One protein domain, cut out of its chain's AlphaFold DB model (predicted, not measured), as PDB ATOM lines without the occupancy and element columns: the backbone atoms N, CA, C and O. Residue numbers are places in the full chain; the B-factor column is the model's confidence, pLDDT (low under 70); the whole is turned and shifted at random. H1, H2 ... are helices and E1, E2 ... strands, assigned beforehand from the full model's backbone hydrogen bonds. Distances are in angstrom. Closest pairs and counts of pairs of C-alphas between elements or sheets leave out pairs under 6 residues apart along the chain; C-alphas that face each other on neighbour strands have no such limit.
ATOM      1  N   GLN A   4      38.098 123.049 107.525       73.88
ATOM      2  CA  GLN A   4      38.132 123.178 106.068       73.88
ATOM      3  C   GLN A   4      37.656 121.903 105.345       73.88
ATOM      4  O   GLN A   4      36.959 121.971 104.336       73.88
ATOM      5  N   LEU A   5      37.952 120.722 105.898       76.50
ATOM      6  CA  LEU A   5      37.513 119.439 105.343       76.50
ATOM      7  C   LEU A   5      35.998 119.249 105.477       76.50
ATOM      8  O   LEU A   5      35.364 118.711 104.569       76.50
ATOM      9  N   LYS A   6      35.414 119.691 106.600       79.25
ATOM     10  CA  LYS A   6      33.959 119.671 106.815       79.25
ATOM     11  C   LYS A   6      33.254 120.553 105.795       79.25
ATOM     12  O   LYS A   6      32.312 120.089 105.154       79.25
ATOM     13  N   THR A   7      33.743 121.778 105.618       81.62
ATOM     14  CA  THR A   7      33.200 122.736 104.651       81.62
ATOM     15  C   THR A   7      33.303 122.186 103.232       81.62
ATOM     16  O   THR A   7      32.292 122.098 102.545       81.62
ATOM     17  N   ASN A   8      34.469 121.676 102.826       78.50
ATOM     18  CA  ASN A   8      34.660 121.104 101.489       78.50
ATOM     19  C   ASN A   8      33.768 119.878 101.239       78.50
ATOM     20  O   ASN A   8      33.185 119.741 100.163       78.50
ATOM     21  N   LEU A   9      33.591 119.001 102.236       82.31
ATOM     22  CA  LEU A   9      32.660 117.871 102.145       82.31
ATOM     23  C   LEU A   9      31.199 118.322 102.027       82.31
ATOM     24  O   LEU A   9      30.427 117.690 101.301       82.31
ATOM     25  N   ALA A  10      30.808 119.383 102.733       85.44
ATOM     26  CA  ALA A  10      29.467 119.953 102.648       85.44
ATOM     27  C   ALA A  10      29.217 120.574 101.265       85.44
ATOM     28  O   ALA A  10      28.216 120.237 100.627       85.44
ATOM     29  N   THR A  11      30.160 121.374 100.763       84.38
ATOM     30  CA  THR A  11      30.113 121.974  99.424       84.38
ATOM     31  C   THR A  11      30.045 120.900  98.340       84.38
ATOM     32  O   THR A  11      29.154 120.924  97.492       84.38
ATOM     33  N   LEU A  12      30.904 119.878  98.412       84.88
ATOM     34  CA  LEU A  12      30.907 118.765  97.461       84.88
ATOM     35  C   LEU A  12      29.587 117.977  97.502       84.88
ATOM     36  O   LEU A  12      29.041 117.609  96.459       84.88
ATOM     37  N   ARG A  13      29.018 117.762  98.696       89.00
ATOM     38  CA  ARG A  13      27.704 117.122  98.858       89.00
ATOM     39  C   ARG A  13      26.586 117.948  98.223       89.00
ATOM     40  O   ARG A  13      25.742 117.378  97.530       89.00
ATOM     41  N   GLN A  14      26.551 119.255  98.478       89.62
ATOM     42  CA  GLN A  14      25.561 120.164  97.897       89.62
ATOM     43  C   GLN A  14      25.675 120.179  96.373       89.62
ATOM     44  O   GLN A  14      24.669 120.028  95.682       89.62
ATOM     45  N   ARG A  15      26.900 120.226  95.850       85.56
ATOM     46  CA  ARG A  15      27.151 120.225  94.412       85.56
ATOM     47  C   ARG A  15      26.720 118.929  93.734       85.56
ATOM     48  O   ARG A  15      26.054 118.964  92.704       85.56
ATOM     49  N   ILE A  16      27.022 117.774  94.330       89.50
ATOM     50  CA  ILE A  16      26.550 116.475  93.825       89.50
ATOM     51  C   ILE A  16      25.018 116.414  93.821       89.50
ATOM     52  O   ILE A  16      24.434 115.839  92.903       89.50
ATOM     53  N   ARG A  17      24.351 116.986  94.831       91.56
ATOM     54  CA  ARG A  17      22.883 117.058  94.866       91.56
ATOM     55  C   ARG A  17      22.334 117.921  93.735       91.56
ATOM     56  O   ARG A  17      21.416 117.468  93.059       91.56
ATOM     57  N   GLN A  18      22.917 119.093  93.508       90.62
ATOM     58  CA  GLN A  18      22.517 119.987  92.422       90.62
ATOM     59  C   GLN A  18      22.703 119.319  91.055       90.62
ATOM     60  O   GLN A  18      21.737 119.177  90.318       90.62
ATOM     61  N   LEU A  19      23.878 118.740  90.787       88.75
ATOM     62  CA  LEU A  19      24.142 118.013  89.539       88.75
ATOM     63  C   LEU A  19      23.185 116.833  89.311       88.75
ATOM     64  O   LEU A  19      22.840 116.529  88.173       88.75
ATOM     65  N   ARG A  20      22.751 116.146  90.376       90.75
ATOM     66  CA  ARG A  20      21.731 115.088  90.272       90.75
ATOM     67  C   ARG A  20      20.354 115.646  89.939       90.75
ATOM     68  O   ARG A  20      19.647 115.019  89.156       90.75
ATOM     69  N   ALA A  21      19.976 116.775  90.536       90.81
ATOM     70  CA  ALA A  21      18.719 117.447  90.231       90.81
ATOM     71  C   ALA A  21      18.705 117.935  88.776       90.81
ATOM     72  O   ALA A  21      17.760 117.632  88.056       90.81
ATOM     73  N   ASP A  22      19.789 118.566  88.319       88.94
ATOM     74  CA  ASP A  22      19.944 119.030  86.937       88.94
ATOM     75  C   ASP A  22      19.918 117.860  85.948       88.94
ATOM     76  O   ASP A  22      19.211 117.911  84.944       88.94
ATOM     77  N   HIS A  23      20.618 116.760  86.258       88.94
ATOM     78  CA  HIS A  23      20.573 115.541  85.449       88.94
ATOM     79  C   HIS A  23      19.155 114.969  85.359       88.94
ATOM     80  O   HIS A  23      18.702 114.586  84.282       88.94
ATOM     81  N   TYR A  24      18.451 114.892  86.491       89.38
ATOM     82  CA  TYR A  24      17.083 114.390  86.536       89.38
ATOM     83  C   TYR A  24      16.148 115.277  85.711       89.38
ATOM     84  O   TYR A  24      15.397 114.774  84.878       89.38
ATOM     85  N   LYS A  25      16.250 116.597  85.887       88.12
ATOM     86  CA  LYS A  25      15.481 117.593  85.147       88.12
ATOM     87  C   LYS A  25      15.720 117.461  83.641       88.12
ATOM     88  O   LYS A  25      14.784 117.197  82.896       88.12
ATOM     89  N   ALA A  26      16.979 117.499  83.206       85.56
ATOM     90  CA  ALA A  26      17.344 117.382  81.794       85.56
ATOM     91  C   ALA A  26      16.896 116.052  81.159       85.56
ATOM     92  O   ALA A  26      16.561 116.007  79.976       85.56
ATOM     93  N   ARG A  27      16.872 114.962  81.937       84.94
ATOM     94  CA  ARG A  27      16.533 113.619  81.449       84.94
ATOM     95  C   ARG A  27      15.033 113.318  81.419       84.94
ATOM     96  O   ARG A  27      14.603 112.544  80.562       84.94
ATOM     97  N   PHE A  28      14.260 113.848  82.364       83.38
ATOM     98  CA  PHE A  28      12.878 113.410  82.598       83.38
ATOM     99  C   PHE A  28      11.830 114.517  82.470       83.38
ATOM    100  O   PHE A  28      10.656 114.209  82.259       83.38
ATOM    101  N   GLU A  29      12.214 115.790  82.563       76.88
ATOM    102  CA  GLU A  29      11.272 116.905  82.467       76.88
ATOM    103  C   GLU A  29      10.852 117.092  81.002       76.88
ATOM    104  O   GLU A  29      11.603 117.617  80.190       76.88
ATOM    105  N   GLY A  30       9.671 116.598  80.625       66.56
ATOM    106  CA  GLY A  30       9.192 116.536  79.233       66.56
ATOM    107  C   GLY A  30       8.793 115.132  78.768       66.56
ATOM    108  O   GLY A  30       8.248 114.985  77.683       66.56
ATOM    109  N   GLY A  31       9.014 114.102  79.592       69.12
ATOM    110  CA  GLY A  31       8.640 112.717  79.298       69.12
ATOM    111  C   GLY A  31       9.842 111.835  78.962       69.12
ATOM    112  O   GLY A  31      10.890 112.309  78.511       69.12
ATOM    113  N   ALA A  32       9.710 110.530  79.208       63.16
ATOM    114  CA  ALA A  32      10.783 109.568  78.982       63.16
ATOM    115  C   ALA A  32      11.241 109.609  77.512       63.16
ATOM    116  O   ALA A  32      10.429 109.439  76.612       63.16
ATOM    117  N   ARG A  33      12.553 109.789  77.289       68.81
ATOM    118  CA  ARG A  33      13.225 109.884  75.970       68.81
ATOM    119  C   ARG A  33      13.125 111.229  75.236       68.81
ATOM    120  O   ARG A  33      13.725 111.362  74.181       68.81
ATOM    121  N   THR A  34      12.500 112.270  75.779       73.25
ATOM    122  CA  THR A  34      12.562 113.596  75.117       73.25
ATOM    123  C   THR A  34      13.983 114.149  75.013       73.25
ATOM    124  O   THR A  34      14.356 114.737  74.002       73.25
ATOM    125  N   TRP A  35      14.823 113.866  76.009       75.00
ATOM    126  CA  TRP A  35      16.220 114.297  76.039       75.00
ATOM    127  C   TRP A  35      17.083 113.755  74.890       75.00
ATOM    128  O   TRP A  35      18.088 114.374  74.574       75.00
ATOM    129  N   CYS A  36      16.748 112.613  74.271       77.62
ATOM    130  CA  CYS A  36      17.554 112.088  73.162       77.62
ATOM    131  C   CYS A  36      17.206 112.714  71.807       77.62
ATOM    132  O   CYS A  36      17.990 112.579  70.869       77.62
ATOM    133  N   HIS A  37      16.067 113.404  71.717       81.44
ATOM    134  CA  HIS A  37      15.627 114.114  70.516       81.44
ATOM    135  C   HIS A  37      15.970 115.610  70.547       81.44
ATOM    136  O   HIS A  37      16.046 116.228  69.493       81.44
ATOM    137  N   ASP A  38      16.219 116.172  71.732       83.19
ATOM    138  CA  ASP A  38      16.681 117.548  71.920       83.19
ATOM    139  C   ASP A  38      18.215 117.570  72.108       83.19
ATOM    140  O   ASP A  38      18.707 117.084  73.133       83.19
ATOM    141  N   PRO A  39      18.989 118.123  71.153       82.44
ATOM    142  CA  PRO A  39      20.449 118.181  71.233       82.44
ATOM    143  C   PRO A  39      20.964 118.892  72.488       82.44
ATOM    144  O   PRO A  39      21.925 118.437  73.105       82.44
ATOM    145  N   VAL A  40      20.292 119.964  72.918       83.00
ATOM    146  CA  VAL A  40      20.713 120.766  74.074       83.00
ATOM    147  C   VAL A  40      20.554 119.958  75.356       83.00
ATOM    148  O   VAL A  40      21.459 119.905  76.192       83.00
ATOM    149  N   ARG A  41      19.422 119.265  75.505       80.94
ATOM    150  CA  ARG A  41      19.185 118.384  76.659       80.94
ATOM    151  C   ARG A  41      20.084 117.163  76.636       80.94
ATOM    152  O   ARG A  41      20.573 116.757  77.690       80.94
ATOM    153  N   ARG A  42      20.337 116.586  75.460       83.19
ATOM    154  CA  ARG A  42      21.281 115.477  75.298       83.19
ATOM    155  C   ARG A  42      22.659 115.855  75.816       83.19
ATOM    156  O   ARG A  42      23.222 115.112  76.621       83.19
ATOM    157  N   ASP A  43      23.164 117.014  75.418       81.88
ATOM    158  CA  ASP A  43      24.470 117.491  75.859       81.88
ATOM    159  C   ASP A  43      24.488 117.770  77.365       81.88
ATOM    160  O   ASP A  43      25.413 117.340  78.052       81.88
ATOM    161  N   GLN A  44      23.435 118.375  77.922       84.62
ATOM    162  CA  GLN A  44      23.303 118.564  79.374       84.62
ATOM    163  C   GLN A  44      23.299 117.234  80.145       84.62
ATOM    164  O   GLN A  44      23.969 117.105  81.175       84.62
ATOM    165  N   VAL A  45      22.585 116.216  79.655       85.19
ATOM    166  CA  VAL A  45      22.556 114.872  80.255       85.19
ATOM    167  C   VAL A  45      23.944 114.235  80.215       85.19
ATOM    168  O   VAL A  45      24.396 113.713  81.235       85.19
ATOM    169  N   LEU A  46      24.643 114.309  79.080       83.94
ATOM    170  CA  LEU A  46      25.990 113.754  78.927       83.94
ATOM    171  C   LEU A  46      27.014 114.476  79.812       83.94
ATOM    172  O   LEU A  46      27.811 113.819  80.484       83.94
ATOM    173  N   GLN A  47      26.959 115.806  79.881       83.88
ATOM    174  CA  GLN A  47      27.836 116.609  80.737       83.88
ATOM    175  C   GLN A  47      27.606 116.303  82.221       83.88
ATOM    176  O   GLN A  47      28.549 115.994  82.950       83.88
ATOM    177  N   THR A  48      26.353 116.338  82.683       86.81
ATOM    178  CA  THR A  48      26.018 116.044  84.087       86.81
ATOM    179  C   THR A  48      26.363 114.602  84.463       86.81
ATOM    180  O   THR A  48      26.920 114.368  85.536       86.81
ATOM    181  N   GLN A  49      26.123 113.635  83.573       86.06
ATOM    182  CA  GLN A  49      26.518 112.240  83.771       86.06
ATOM    183  C   GLN A  49      28.042 112.085  83.860       86.06
ATOM    184  O   GLN A  49      28.534 111.411  84.768       86.06
ATOM    185  N   GLY A  50      28.788 112.735  82.960       83.38
ATOM    186  CA  GLY A  50      30.248 112.767  82.979       83.38
ATOM    187  C   GLY A  50      30.780 113.297  84.309       83.38
ATOM    188  O   GLY A  50      31.557 112.613  84.975       83.38
ATOM    189  N   ARG A  51      30.270 114.450  84.762       86.25
ATOM    190  CA  ARG A  51      30.641 115.077  86.045       86.25
ATOM    191  C   ARG A  51      30.355 114.172  87.242       86.25
ATOM    192  O   ARG A  51      31.210 113.963  88.103       86.25
ATOM    193  N   LEU A  52      29.167 113.568  87.286       87.25
ATOM    194  CA  LEU A  52      28.778 112.666  88.373       87.25
ATOM    195  C   LEU A  52      29.627 111.387  88.420       87.25
ATOM    196  O   LEU A  52      29.867 110.865  89.513       87.25
ATOM    197  N   SER A  53      30.093 110.898  87.265       85.25
ATOM    198  CA  SER A  53      30.857 109.649  87.161       85.25
ATOM    199  C   SER A  53      32.184 109.675  87.923       85.25
ATOM    200  O   SER A  53      32.579 108.641  88.461       85.25
ATOM    201  N   TYR A  54      32.834 110.839  88.046       83.12
ATOM    202  CA  TYR A  54      34.071 110.984  88.822       83.12
ATOM    203  C   TYR A  54      33.853 111.650  90.189       83.12
ATOM    204  O   TYR A  54      34.466 111.219  91.167       83.12
ATOM    205  N   LEU A  55      32.938 112.625  90.315       84.56
ATOM    206  CA  LEU A  55      32.700 113.326  91.589       84.56
ATOM    207  C   LEU A  55      32.081 112.423  92.662       84.56
ATOM    208  O   LEU A  55      32.470 112.490  93.827       84.56
ATOM    209  N   VAL A  56      31.126 111.559  92.296       87.94
ATOM    210  CA  VAL A  56      30.440 110.697  93.275       87.94
ATOM    211  C   VAL A  56      31.389 109.653  93.878       87.94
ATOM    212  O   VAL A  56      31.403 109.524  95.108       87.94
ATOM    213  N   PRO A  57      32.195 108.911  93.090       85.56
ATOM    214  CA  PRO A  57      33.180 107.992  93.655       85.56
ATOM    215  C   PRO A  57      34.258 108.695  94.482       85.56
ATOM    216  O   PRO A  57      34.639 108.163  95.523       85.56
ATOM    217  N   LEU A  58      34.713 109.879  94.060       84.06
ATOM    218  CA  LEU A  58      35.702 110.666  94.797       84.06
ATOM    219  C   LEU A  58      35.161 111.112  96.161       84.06
ATOM    220  O   LEU A  58      35.813 110.896  97.178       84.06
ATOM    221  N   TYR A  59      33.933 111.636  96.203       85.88
ATOM    222  CA  TYR A  59      33.253 112.012  97.446       85.88
ATOM    223  C   TYR A  59      33.104 110.829  98.409       85.88
ATOM    224  O   TYR A  59      33.408 110.943  99.595       85.88
ATOM    225  N   ARG A  60      32.673 109.667  97.901       85.31
ATOM    226  CA  ARG A  60      32.545 108.446  98.714       85.31
ATOM    227  C   ARG A  60      33.893 107.980  99.262       85.31
ATOM    228  O   ARG A  60      33.969 107.596 100.425       85.31
ATOM    229  N   ALA A  61      34.940 108.025  98.440       81.56
ATOM    230  CA  ALA A  61      36.284 107.653  98.861       81.56
ATOM    231  C   ALA A  61      36.846 108.635  99.898       81.56
ATOM    232  O   ALA A  61      37.469 108.202 100.862       81.56
ATOM    233  N   LEU A  62      36.555 109.932  99.758       80.44
ATOM    234  CA  LEU A  62      36.951 110.938 100.735       80.44
ATOM    235  C   LEU A  62      36.260 110.713 102.084       80.44
ATOM    236  O   LEU A  62      36.922 110.724 103.115       80.44
ATOM    237  N   ILE A  63      34.953 110.430 102.092       83.12
ATOM    238  CA  ILE A  63      34.242 110.059 103.326       83.12
ATOM    239  C   ILE A  63      34.897 108.839 103.982       83.12
ATOM    240  O   ILE A  63      35.158 108.863 105.183       83.12
ATOM    241  N   ALA A  64      35.195 107.796 103.203       79.75
ATOM    242  CA  ALA A  64      35.844 106.594 103.717       79.75
ATOM    243  C   ALA A  64      37.233 106.898 104.303       79.75
ATOM    244  O   ALA A  64      37.553 106.410 105.384       79.75
ATOM    245  N   ALA A  65      38.035 107.740 103.643       76.31
ATOM    246  CA  ALA A  65      39.339 108.174 104.143       76.31
ATOM    247  C   ALA A  65      39.237 108.940 105.472       76.31
ATOM    248  O   ALA A  65      40.046 108.728 106.370       76.31
ATOM    249  N   VAL A  66      38.218 109.791 105.619       76.12
ATOM    250  CA  VAL A  66      37.980 110.563 106.848       76.12
ATOM    251  C   VAL A  66      37.474 109.687 107.992       76.12
ATOM    252  O   VAL A  66      37.849 109.907 109.140       76.12
ATOM    253  N   GLN A  67      36.636 108.696 107.698       75.06
ATOM    254  CA  GLN A  67      36.070 107.798 108.708       75.06
ATOM    255  C   GLN A  67      37.064 106.719 109.163       75.06
ATOM    256  O   GLN A  67      37.058 106.336 110.329       75.06
ATOM    257  N   GLN A  68      37.937 106.243 108.272       67.00
ATOM    258  CA  GLN A  68      38.853 105.124 108.525       67.00
ATOM    259  C   GLN A  68      40.260 105.567 108.953       67.00
ATOM    260  O   GLN A  68      41.239 104.925 108.573       67.00
ATOM    261  N   GLN A  69      40.384 106.619 109.774       61.53
ATOM    262  CA  GLN A  69      41.685 107.136 110.250       61.53
ATOM    263  C   GLN A  69      42.613 106.073 110.878       61.53
ATOM    264  O   GLN A  69      43.805 106.331 111.008       61.53
ATOM    265  N   LYS A  70      42.091 104.895 111.252       52.72
ATOM    266  CA  LYS A  70      42.833 103.800 111.894       52.72
ATOM    267  C   LYS A  70      43.312 102.682 110.949       52.72
ATOM    268  O   LYS A  70      44.361 102.117 111.215       52.72
ATOM    269  N   ASP A  71      42.609 102.403 109.843       60.38
ATOM    270  CA  ASP A  71      42.849 101.187 109.031       60.38
ATOM    271  C   ASP A  71      43.503 101.446 107.662       60.38
ATOM    272  O   ASP A  71      43.790 100.505 106.922       60.38
ATOM    273  N   GLY A  72      43.709 102.710 107.271       64.94
ATOM    274  CA  GLY A  72      44.451 103.108 106.060       64.94
ATOM    275  C   GLY A  72      43.804 102.764 104.704       64.94
ATOM    276  O   GLY A  72      44.084 103.430 103.706       64.94
ATOM    277  N   LYS A  73      42.883 101.794 104.641       73.62
ATOM    278  CA  LYS A  73      42.195 101.345 103.412       73.62
ATOM    279  C   LYS A  73      41.396 102.461 102.735       73.62
ATOM    280  O   LYS A  73      41.406 102.579 101.511       73.62
ATOM    281  N   GLY A  74      40.734 103.312 103.517       72.94
ATOM    282  CA  GLY A  74      39.981 104.460 103.012       72.94
ATOM    283  C   GLY A  74      40.883 105.500 102.350       72.94
ATOM    284  O   GLY A  74      40.548 106.011 101.283       72.94
ATOM    285  N   ALA A  75      42.061 105.752 102.929       74.56
ATOM    286  CA  ALA A  75      43.059 106.644 102.346       74.56
ATOM    287  C   ALA A  75      43.610 106.080 101.026       74.56
ATOM    288  O   ALA A  75      43.652 106.798 100.033       74.56
ATOM    289  N   GLN A  76      43.925 104.781 100.971       78.50
ATOM    290  CA  GLN A  76      44.348 104.112  99.730       78.50
ATOM    291  C   GLN A  76      43.279 104.193  98.632       78.50
ATOM    292  O   GLN A  76      43.581 104.468  97.469       78.50
ATOM    293  N   LEU A  77      42.007 103.985  98.992       82.00
ATOM    294  CA  LEU A  77      40.899 104.119  98.052       82.00
ATOM    295  C   LEU A  77      40.778 105.556  97.534       82.00
ATOM    296  O   LEU A  77      40.545 105.746  96.341       82.00
ATOM    297  N   TYR A  78      40.942 106.553  98.406       83.12
ATOM    298  CA  TYR A  78      40.930 107.956  98.009       83.12
ATOM    299  C   TYR A  78      42.071 108.287  97.050       83.12
ATOM    300  O   TYR A  78      41.787 108.829  95.986       83.12
ATOM    301  N   VAL A  79      43.308 107.871  97.349       83.12
ATOM    302  CA  VAL A  79      44.471 108.036  96.454       83.12
ATOM    303  C   VAL A  79      44.168 107.459  95.073       83.12
ATOM    304  O   VAL A  79      44.210 108.179  94.083       83.12
ATOM    305  N   LYS A  80      43.698 106.207  95.003       84.12
ATOM    306  CA  LYS A  80      43.343 105.564  93.728       84.12
ATOM    307  C   LYS A  80      42.290 106.346  92.932       84.12
ATOM    308  O   LYS A  80      42.326 106.375  91.702       84.12
ATOM    309  N   ARG A  81      41.301 106.941  93.609       85.06
ATOM    310  CA  ARG A  81      40.262 107.757  92.952       85.06
ATOM    311  C   ARG A  81      40.778 109.137  92.560       85.06
ATOM    312  O   ARG A  81      40.372 109.641  91.516       85.06
ATOM    313  N   PHE A  82      41.670 109.713  93.351       85.19
ATOM    314  CA  PHE A  82      42.336 110.971  93.056       85.19
ATOM    315  C   PHE A  82      43.268 110.835  91.845       85.19
ATOM    316  O   PHE A  82      43.224 111.664  90.942       85.19
ATOM    317  N   ASP A  83      44.012 109.736  91.732       83.56
ATOM    318  CA  ASP A  83      44.843 109.446  90.559       83.56
ATOM    319  C   ASP A  83      44.003 109.248  89.295       83.56
ATOM    320  O   ASP A  83      44.364 109.720  88.216       83.56
ATOM    321  N   ALA A  84      42.831 108.617  89.417       83.19
ATOM    322  CA  ALA A  84      41.885 108.522  88.308       83.19
ATOM    323  C   ALA A  84      41.373 109.907  87.866       83.19
ATOM    324  O   ALA A  84      41.233 110.147  86.665       83.19
ATOM    325  N   LEU A  85      41.141 110.830  88.812       85.12
ATOM    326  CA  LEU A  85      40.827 112.227  88.506       85.12
ATOM    327  C   LEU A  85      42.003 112.910  87.797       85.12
ATOM    328  O   LEU A  85      41.790 113.506  86.746       85.12
ATOM    329  N   ARG A  86      43.242 112.774  88.291       82.94
ATOM    330  CA  ARG A  86      44.439 113.319  87.618       82.94
ATOM    331  C   ARG A  86      44.597 112.772  86.199       82.94
ATOM    332  O   ARG A  86      44.898 113.529  85.282       82.94
ATOM    333  N   GLY A  87      44.336 111.482  85.990       84.00
ATOM    334  CA  GLY A  87      44.326 110.868  84.662       84.00
ATOM    335  C   GLY A  87      43.262 111.468  83.735       84.00
ATOM    336  O   GLY A  87      43.531 111.696  82.556       84.00
ATOM    337  N   LEU A  88      42.073 111.778  84.262       82.19
ATOM    338  CA  LEU A  88      41.031 112.498  83.526       82.19
ATOM    339  C   LEU A  88      41.478 113.927  83.196       82.19
ATOM    340  O   LEU A  88      41.379 114.325  82.039       82.19
ATOM    341  N   LEU A  89      42.033 114.665  84.163       82.19
ATOM    342  CA  LEU A  89      42.561 116.016  83.947       82.19
ATOM    343  C   LEU A  89      43.671 116.026  82.893       82.19
ATOM    344  O   LEU A  89      43.698 116.919  82.057       82.19
ATOM    345  N   ARG A  90      44.531 115.001  82.860       82.44
ATOM    346  CA  ARG A  90      45.565 114.846  81.827       82.44
ATOM    347  C   ARG A  90      44.971 114.609  80.444       82.44
ATOM    348  O   ARG A  90      45.419 115.219  79.482       82.44
ATOM    349  N   LYS A  91      43.937 113.766  80.334       79.19
ATOM    350  CA  LYS A  91      43.213 113.570  79.066       79.19
ATOM    351  C   LYS A  91      42.587 114.872  78.590       79.19
ATOM    352  O   LYS A  91      42.749 115.220  77.432       79.19
ATOM    353  N   VAL A  92      41.927 115.599  79.487       76.56
ATOM    354  CA  VAL A  92      41.320 116.894  79.170       76.56
ATOM    355  C   VAL A  92      42.396 117.925  78.792       76.56
ATOM    356  O   VAL A  92      42.230 118.632  77.809       76.56
ATOM    357  N   GLY A  93      43.524 117.969  79.506       70.56
ATOM    358  CA  GLY A  93      44.673 118.826  79.192       70.56
ATOM    359  C   GLY A  93      45.330 118.517  77.843       70.56
ATOM    360  O   GLY A  93      45.864 119.423  77.211       70.56
ATOM    361  N   ASN A  94      45.252 117.266  77.382       70.75
ATOM    362  CA  ASN A  94      45.719 116.842  76.060       70.75
ATOM    363  C   ASN A  94      44.726 117.151  74.929       70.75
ATOM    364  O   ASN A  94      45.123 117.163  73.766       70.75
ATOM    365  N   VAL A  95      43.444 117.381  75.230       67.75
ATOM    366  CA  VAL A  95      42.442 117.751  74.222       67.75
ATOM    367  C   VAL A  95      42.577 119.247  73.939       67.75
ATOM    368  O   VAL A  95      41.842 120.084  74.454       67.75
ATOM    369  N   THR A  96      43.539 119.600  73.093       53.25
ATOM    370  CA  THR A  96      43.668 120.939  72.504       53.25
ATOM    371  C   THR A  96      42.769 121.048  71.273       53.25
ATOM    372  O   THR A  96      43.246 121.234  70.157       53.25
ATOM    373  N   LEU A  97      41.459 120.861  71.441       54.75
ATOM    374  CA  LEU A  97      40.512 121.121  70.359       54.75
ATOM    375  C   LEU A  97      40.145 122.613  70.381       54.75
ATOM    376  O   LEU A  97      39.598 123.070  71.392       54.75
ATOM    377  N   PRO A  98      40.428 123.381  69.311       45.00
ATOM    378  CA  PRO A  98      40.065 124.793  69.247       45.00
ATOM    379  C   PRO A  98      38.548 124.947  69.432       45.00
ATOM    380  O   PRO A  98      37.765 124.373  68.684       45.00
ATOM    381  N   GLY A  99      38.140 125.686  70.469       48.94
ATOM    382  CA  GLY A  99      36.733 125.966  70.790       48.94
ATOM    383  C   GLY A  99      36.105 125.106  71.896       48.94
ATOM    384  O   GLY A  99      35.056 125.479  72.412       48.94
ATOM    385  N   THR A 100      36.741 124.013  72.331       55.56
ATOM    386  CA  THR A 100      36.241 123.207  73.464       55.56
ATOM    387  C   THR A 100      36.863 123.719  74.753       55.56
ATOM    388  O   THR A 100      38.031 123.465  75.047       55.56
ATOM    389  N   THR A 101      36.101 124.486  75.525       60.34
ATOM    390  CA  THR A 101      36.565 124.977  76.819       60.34
ATOM    391  C   THR A 101      36.520 123.856  77.859       60.34
ATOM    392  O   THR A 101      35.597 123.046  77.910       60.34
ATOM    393  N   TYR A 102      37.520 123.808  78.740       61.91
ATOM    394  CA  TYR A 102      37.581 122.908  79.906       61.91
ATOM    395  C   TYR A 102      36.292 122.945  80.749       61.91
ATOM    396  O   TYR A 102      35.873 121.937  81.322       61.91
ATOM    397  N   HIS A 103      35.639 124.105  80.742       62.47
ATOM    398  CA  HIS A 103      34.316 124.399  81.281       62.47
ATOM    399  C   HIS A 103      33.226 123.440  80.782       62.47
ATOM    400  O   HIS A 103      32.373 123.010  81.556       62.47
ATOM    401  N   THR A 104      33.281 122.999  79.524       65.00
ATOM    402  CA  THR A 104      32.323 122.028  78.981       65.00
ATOM    403  C   THR A 104      32.435 120.679  79.702       65.00
ATOM    404  O   THR A 104      31.424 120.098  80.103       65.00
ATOM    405  N   TYR A 105      33.661 120.210  79.956       65.00
ATOM    406  CA  TYR A 105      33.916 118.904  80.574       65.00
ATOM    407  C   TYR A 105      33.795 118.920  82.101       65.00
ATOM    408  O   TYR A 105      33.192 118.015  82.680       65.00
ATOM    409  N   LEU A 106      34.343 119.944  82.755       69.44
ATOM    410  CA  LEU A 106      34.431 120.017  84.215       69.44
ATOM    411  C   LEU A 106      33.318 120.891  84.813       69.44
ATOM    412  O   LEU A 106      32.694 120.483  85.789       69.44
ATOM    413  N   GLY A 107      32.985 122.011  84.168       71.69
ATOM    414  CA  GLY A 107      32.081 123.046  84.683       71.69
ATOM    415  C   GLY A 107      32.788 124.005  85.643       71.69
ATOM    416  O   GLY A 107      33.561 123.562  86.486       71.69
ATOM    417  N   ASP A 108      32.510 125.301  85.529       71.12
ATOM    418  CA  ASP A 108      33.186 126.395  86.259       71.12
ATOM    419  C   ASP A 108      33.106 126.176  87.767       71.12
ATOM    420  O   ASP A 108      34.115 126.089  88.460       71.12
ATOM    421  N   ASP A 109      31.899 125.895  88.236       70.94
ATOM    422  CA  ASP A 109      31.592 125.632  89.638       70.94
ATOM    423  C   ASP A 109      32.294 124.380  90.213       70.94
ATOM    424  O   ASP A 109      32.260 124.133  91.418       70.94
ATOM    425  N   VAL A 110      32.842 123.510  89.358       73.62
ATOM    426  CA  VAL A 110      33.610 122.327  89.777       73.62
ATOM    427  C   VAL A 110      35.097 122.655  89.846       73.62
ATOM    428  O   VAL A 110      35.796 122.054  90.654       73.62
ATOM    429  N   LEU A 111      35.585 123.610  89.053       75.88
ATOM    430  CA  LEU A 111      36.995 124.003  89.040       75.88
ATOM    431  C   LEU A 111      37.438 124.574  90.391       75.88
ATOM    432  O   LEU A 111      38.526 124.251  90.858       75.88
ATOM    433  N   GLU A 112      36.561 125.323  91.059       78.94
ATOM    434  CA  GLU A 112      36.836 125.941  92.361       78.94
ATOM    435  C   GLU A 112      36.757 124.962  93.546       78.94
ATOM    436  O   GLU A 112      37.091 125.316  94.680       78.94
ATOM    437  N   LEU A 113      36.324 123.714  93.322       79.44
ATOM    438  CA  LEU A 113      36.211 122.733  94.399       79.44
ATOM    439  C   LEU A 113      37.587 122.378  94.957       79.44
ATOM    440  O   LEU A 113      38.431 121.796  94.276       79.44
ATOM    441  N   GLN A 114      37.755 122.664  96.242       81.38
ATOM    442  CA  GLN A 114      38.950 122.348  97.006       81.38
ATOM    443  C   GLN A 114      38.964 120.863  97.379       81.38
ATOM    444  O   GLN A 114      38.152 120.386  98.183       81.38
ATOM    445  N   LEU A 115      39.903 120.124  96.796       81.88
ATOM    446  CA  LEU A 115      40.128 118.713  97.068       81.88
ATOM    447  C   LEU A 115      41.375 118.530  97.935       81.88
ATOM    448  O   LEU A 115      42.384 119.200  97.715       81.88
ATOM    449  N   PRO A 116      41.344 117.611  98.911       80.50
ATOM    450  CA  PRO A 116      42.548 117.254  99.634       80.50
ATOM    451  C   PRO A 116      43.499 116.504  98.700       80.50
ATOM    452  O   PRO A 116      43.153 115.465  98.134       80.50
ATOM    453  N   VAL A 117      44.703 117.030  98.556       80.62
ATOM    454  CA  VAL A 117      45.796 116.417  97.818       80.62
ATOM    455  C   VAL A 117      46.385 115.312  98.688       80.62
ATOM    456  O   VAL A 117      46.725 115.569  99.850       80.62
ATOM    457  N   PRO A 118      46.506 114.082  98.171       68.88
ATOM    458  CA  PRO A 118      47.214 113.035  98.880       68.88
ATOM    459  C   PRO A 118      48.696 113.419  98.972       68.88
ATOM    460  O   PRO A 118      49.403 113.434  97.970       68.88
ATOM    461  N   ALA A 119      49.162 113.762 100.171       64.19
ATOM    462  CA  ALA A 119      50.589 113.847 100.444       64.19
ATOM    463  C   ALA A 119      51.144 112.427 100.626       64.19
ATOM    464  O   ALA A 119      50.486 111.574 101.223       64.19
ATOM    465  N   GLU A 120      52.371 112.186 100.162       54.34
ATOM    466  CA  GLU A 120      53.094 110.921 100.380       54.34
ATOM    467  C   GLU A 120      53.293 110.615 101.882       54.34
ATOM    468  O   GLU A 120      53.486 109.468 102.277       54.34
ATOM    469  N   CYS A 121      53.167 111.630 102.744       42.66
ATOM    470  CA  CYS A 121      53.298 111.504 104.190       42.66
ATOM    471  C   CYS A 121      51.949 111.175 104.858       42.66
ATOM    472  O   CYS A 121      51.055 112.016 104.960       42.66
ATOM    473  N   HIS A 122      51.837 109.945 105.363       44.91
ATOM    474  CA  HIS A 122      50.697 109.331 106.056       44.91
ATOM    475  C   HIS A 122      50.297 109.976 107.401       44.91
ATOM    476  O   HIS A 122      50.280 109.314 108.436       44.91
ATOM    477  N   SER A 123      49.923 111.255 107.421       50.94
ATOM    478  CA  SER A 123      49.311 111.866 108.604       50.94
ATOM    479  C   SER A 123      47.985 112.526 108.248       50.94
ATOM    480  O   SER A 123      47.893 113.377 107.366       50.94
ATOM    481  N   ALA A 124      46.934 112.160 108.988       49.94
ATOM    482  CA  ALA A 124      45.588 112.720 108.857       49.94
ATOM    483  C   ALA A 124      45.511 114.238 109.156       49.94
ATOM    484  O   ALA A 124      44.427 114.821 109.067       49.94
ATOM    485  N   VAL A 125      46.638 114.865 109.516       50.03
ATOM    486  CA  VAL A 125      46.763 116.266 109.936       50.03
ATOM    487  C   VAL A 125      47.284 117.175 108.810       50.03
ATOM    488  O   VAL A 125      47.088 118.383 108.884       50.03
ATOM    489  N   CYS A 126      47.870 116.639 107.735       57.81
ATOM    490  CA  CYS A 126      48.557 117.435 106.703       57.81
ATOM    491  C   CYS A 126      47.979 117.271 105.285       57.81
ATOM    492  O   CYS A 126      48.710 117.204 104.298       57.81
ATOM    493  N   TRP A 127      46.649 117.272 105.168       68.06
ATOM    494  CA  TRP A 127      45.991 117.437 103.871       68.06
ATOM    495  C   TRP A 127      46.221 118.859 103.356       68.06
ATOM    496  O   TRP A 127      45.730 119.820 103.948       68.06
ATOM    497  N   LYS A 128      46.951 118.994 102.249       78.31
ATOM    498  CA  LYS A 128      46.954 120.235 101.469       78.31
ATOM    499  C   LYS A 128      45.681 120.262 100.637       78.31
ATOM    500  O   LYS A 128      45.322 119.242 100.059       78.31
ATOM    501  N   PHE A 129      44.989 121.390 100.597       80.94
ATOM    502  CA  PHE A 129      43.822 121.558  99.738       80.94
ATOM    503  C   PHE A 129      44.243 122.320  98.493       80.94
ATOM    504  O   PHE A 129      44.956 123.315  98.609       80.94
ATOM    505  N   GLN A 130      43.839 121.807  97.338       82.94
ATOM    506  CA  GLN A 130      44.029 122.462  96.053       82.94
ATOM    507  C   GLN A 130      42.718 122.447  95.282       82.94
ATOM    508  O   GLN A 130      41.935 121.492  95.372       82.94
ATOM    509  N   SER A 131      42.489 123.501  94.507       85.06
ATOM    510  CA  SER A 131      41.358 123.553  93.586       85.06
ATOM    511  C   SER A 131      41.568 122.605  92.398       85.06
ATOM    512  O   SER A 131      42.695 122.261  92.031       85.06
ATOM    513  N   ILE A 132      40.478 122.181  91.751       82.25
ATOM    514  CA  ILE A 132      40.572 121.413  90.500       82.25
ATOM    515  C   ILE A 132      41.235 122.259  89.398       82.25
ATOM    516  O   ILE A 132      41.949 121.696  88.567       82.25
TER     517      ILE A 132
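AT A GLANCE: This is residues 4 to 132 of the 201 residues of an uncharacterized protein of Burkholderia ubonensis (UniProt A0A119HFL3). Three long helices run back and forth, with H3 between H1 and H4, and a small strand hairpin, E1 and E2, sits by H1 residues 4 to 12, with E1 near H4. Short H2 lies at the H1 to H3 turn, H5 packs on H3, and residues 94 to 99 stick out. The 129 printed residues hold H1, H2, H3, H4, H5, H6, E1, E2 in that order; the class is mostly helix and the sheet is antiparallel. The elongated outline spans 51 by 33 by 22 A; it is only just compact, close to loose, with a radius of gyration of the C-alphas of 16.5 A.

IN THESE COORDINATES: Look first at strands E1, residues 114 to 117, and E2, 128 to 131. Find C-alpha 4 at (38.132, 123.178, 106.068), where H1 runs 35.8 A to residue 28. H2 is 34 to 37; H3, 39 to 67, spans 41.9 A. H4, 73 to 94, runs 31.6 A to C-alpha 94 at (45.719, 116.842, 76.060). H5 is 102 to 105, H6 108 to 111.

HOW THE PARTS SIT: In the hairpin E1 and E2, find N 117 and O 128 at 2.7 A. The closest C-alphas of H1 and E1, Asn 8 and Gln 114, are 6.3 A apart. H3, the hub, touches H1 at a shallow tilt of 30 degrees, opposite ways, closest at C-alphas 26 and 41, 5.5 A. H3 and H4 form a helical hairpin, closest at C-alphas 65 and 74, 3.9 A. H2 touches H1 and H3 only at the corner. H1 and H4 are apart. Every O i to N i+4 pair is within hydrogen-bond range in H1 and H4, and 23 of 25 in H3.

THE WHOLE: The C-alphas farthest apart, Gly 31 and Cys 121, are 51.1 A apart. The printed part has no cut and no long link. Confidence is under 70 at residues 30 to 33, 68 to 72, 95 to 106 and 118 to 127.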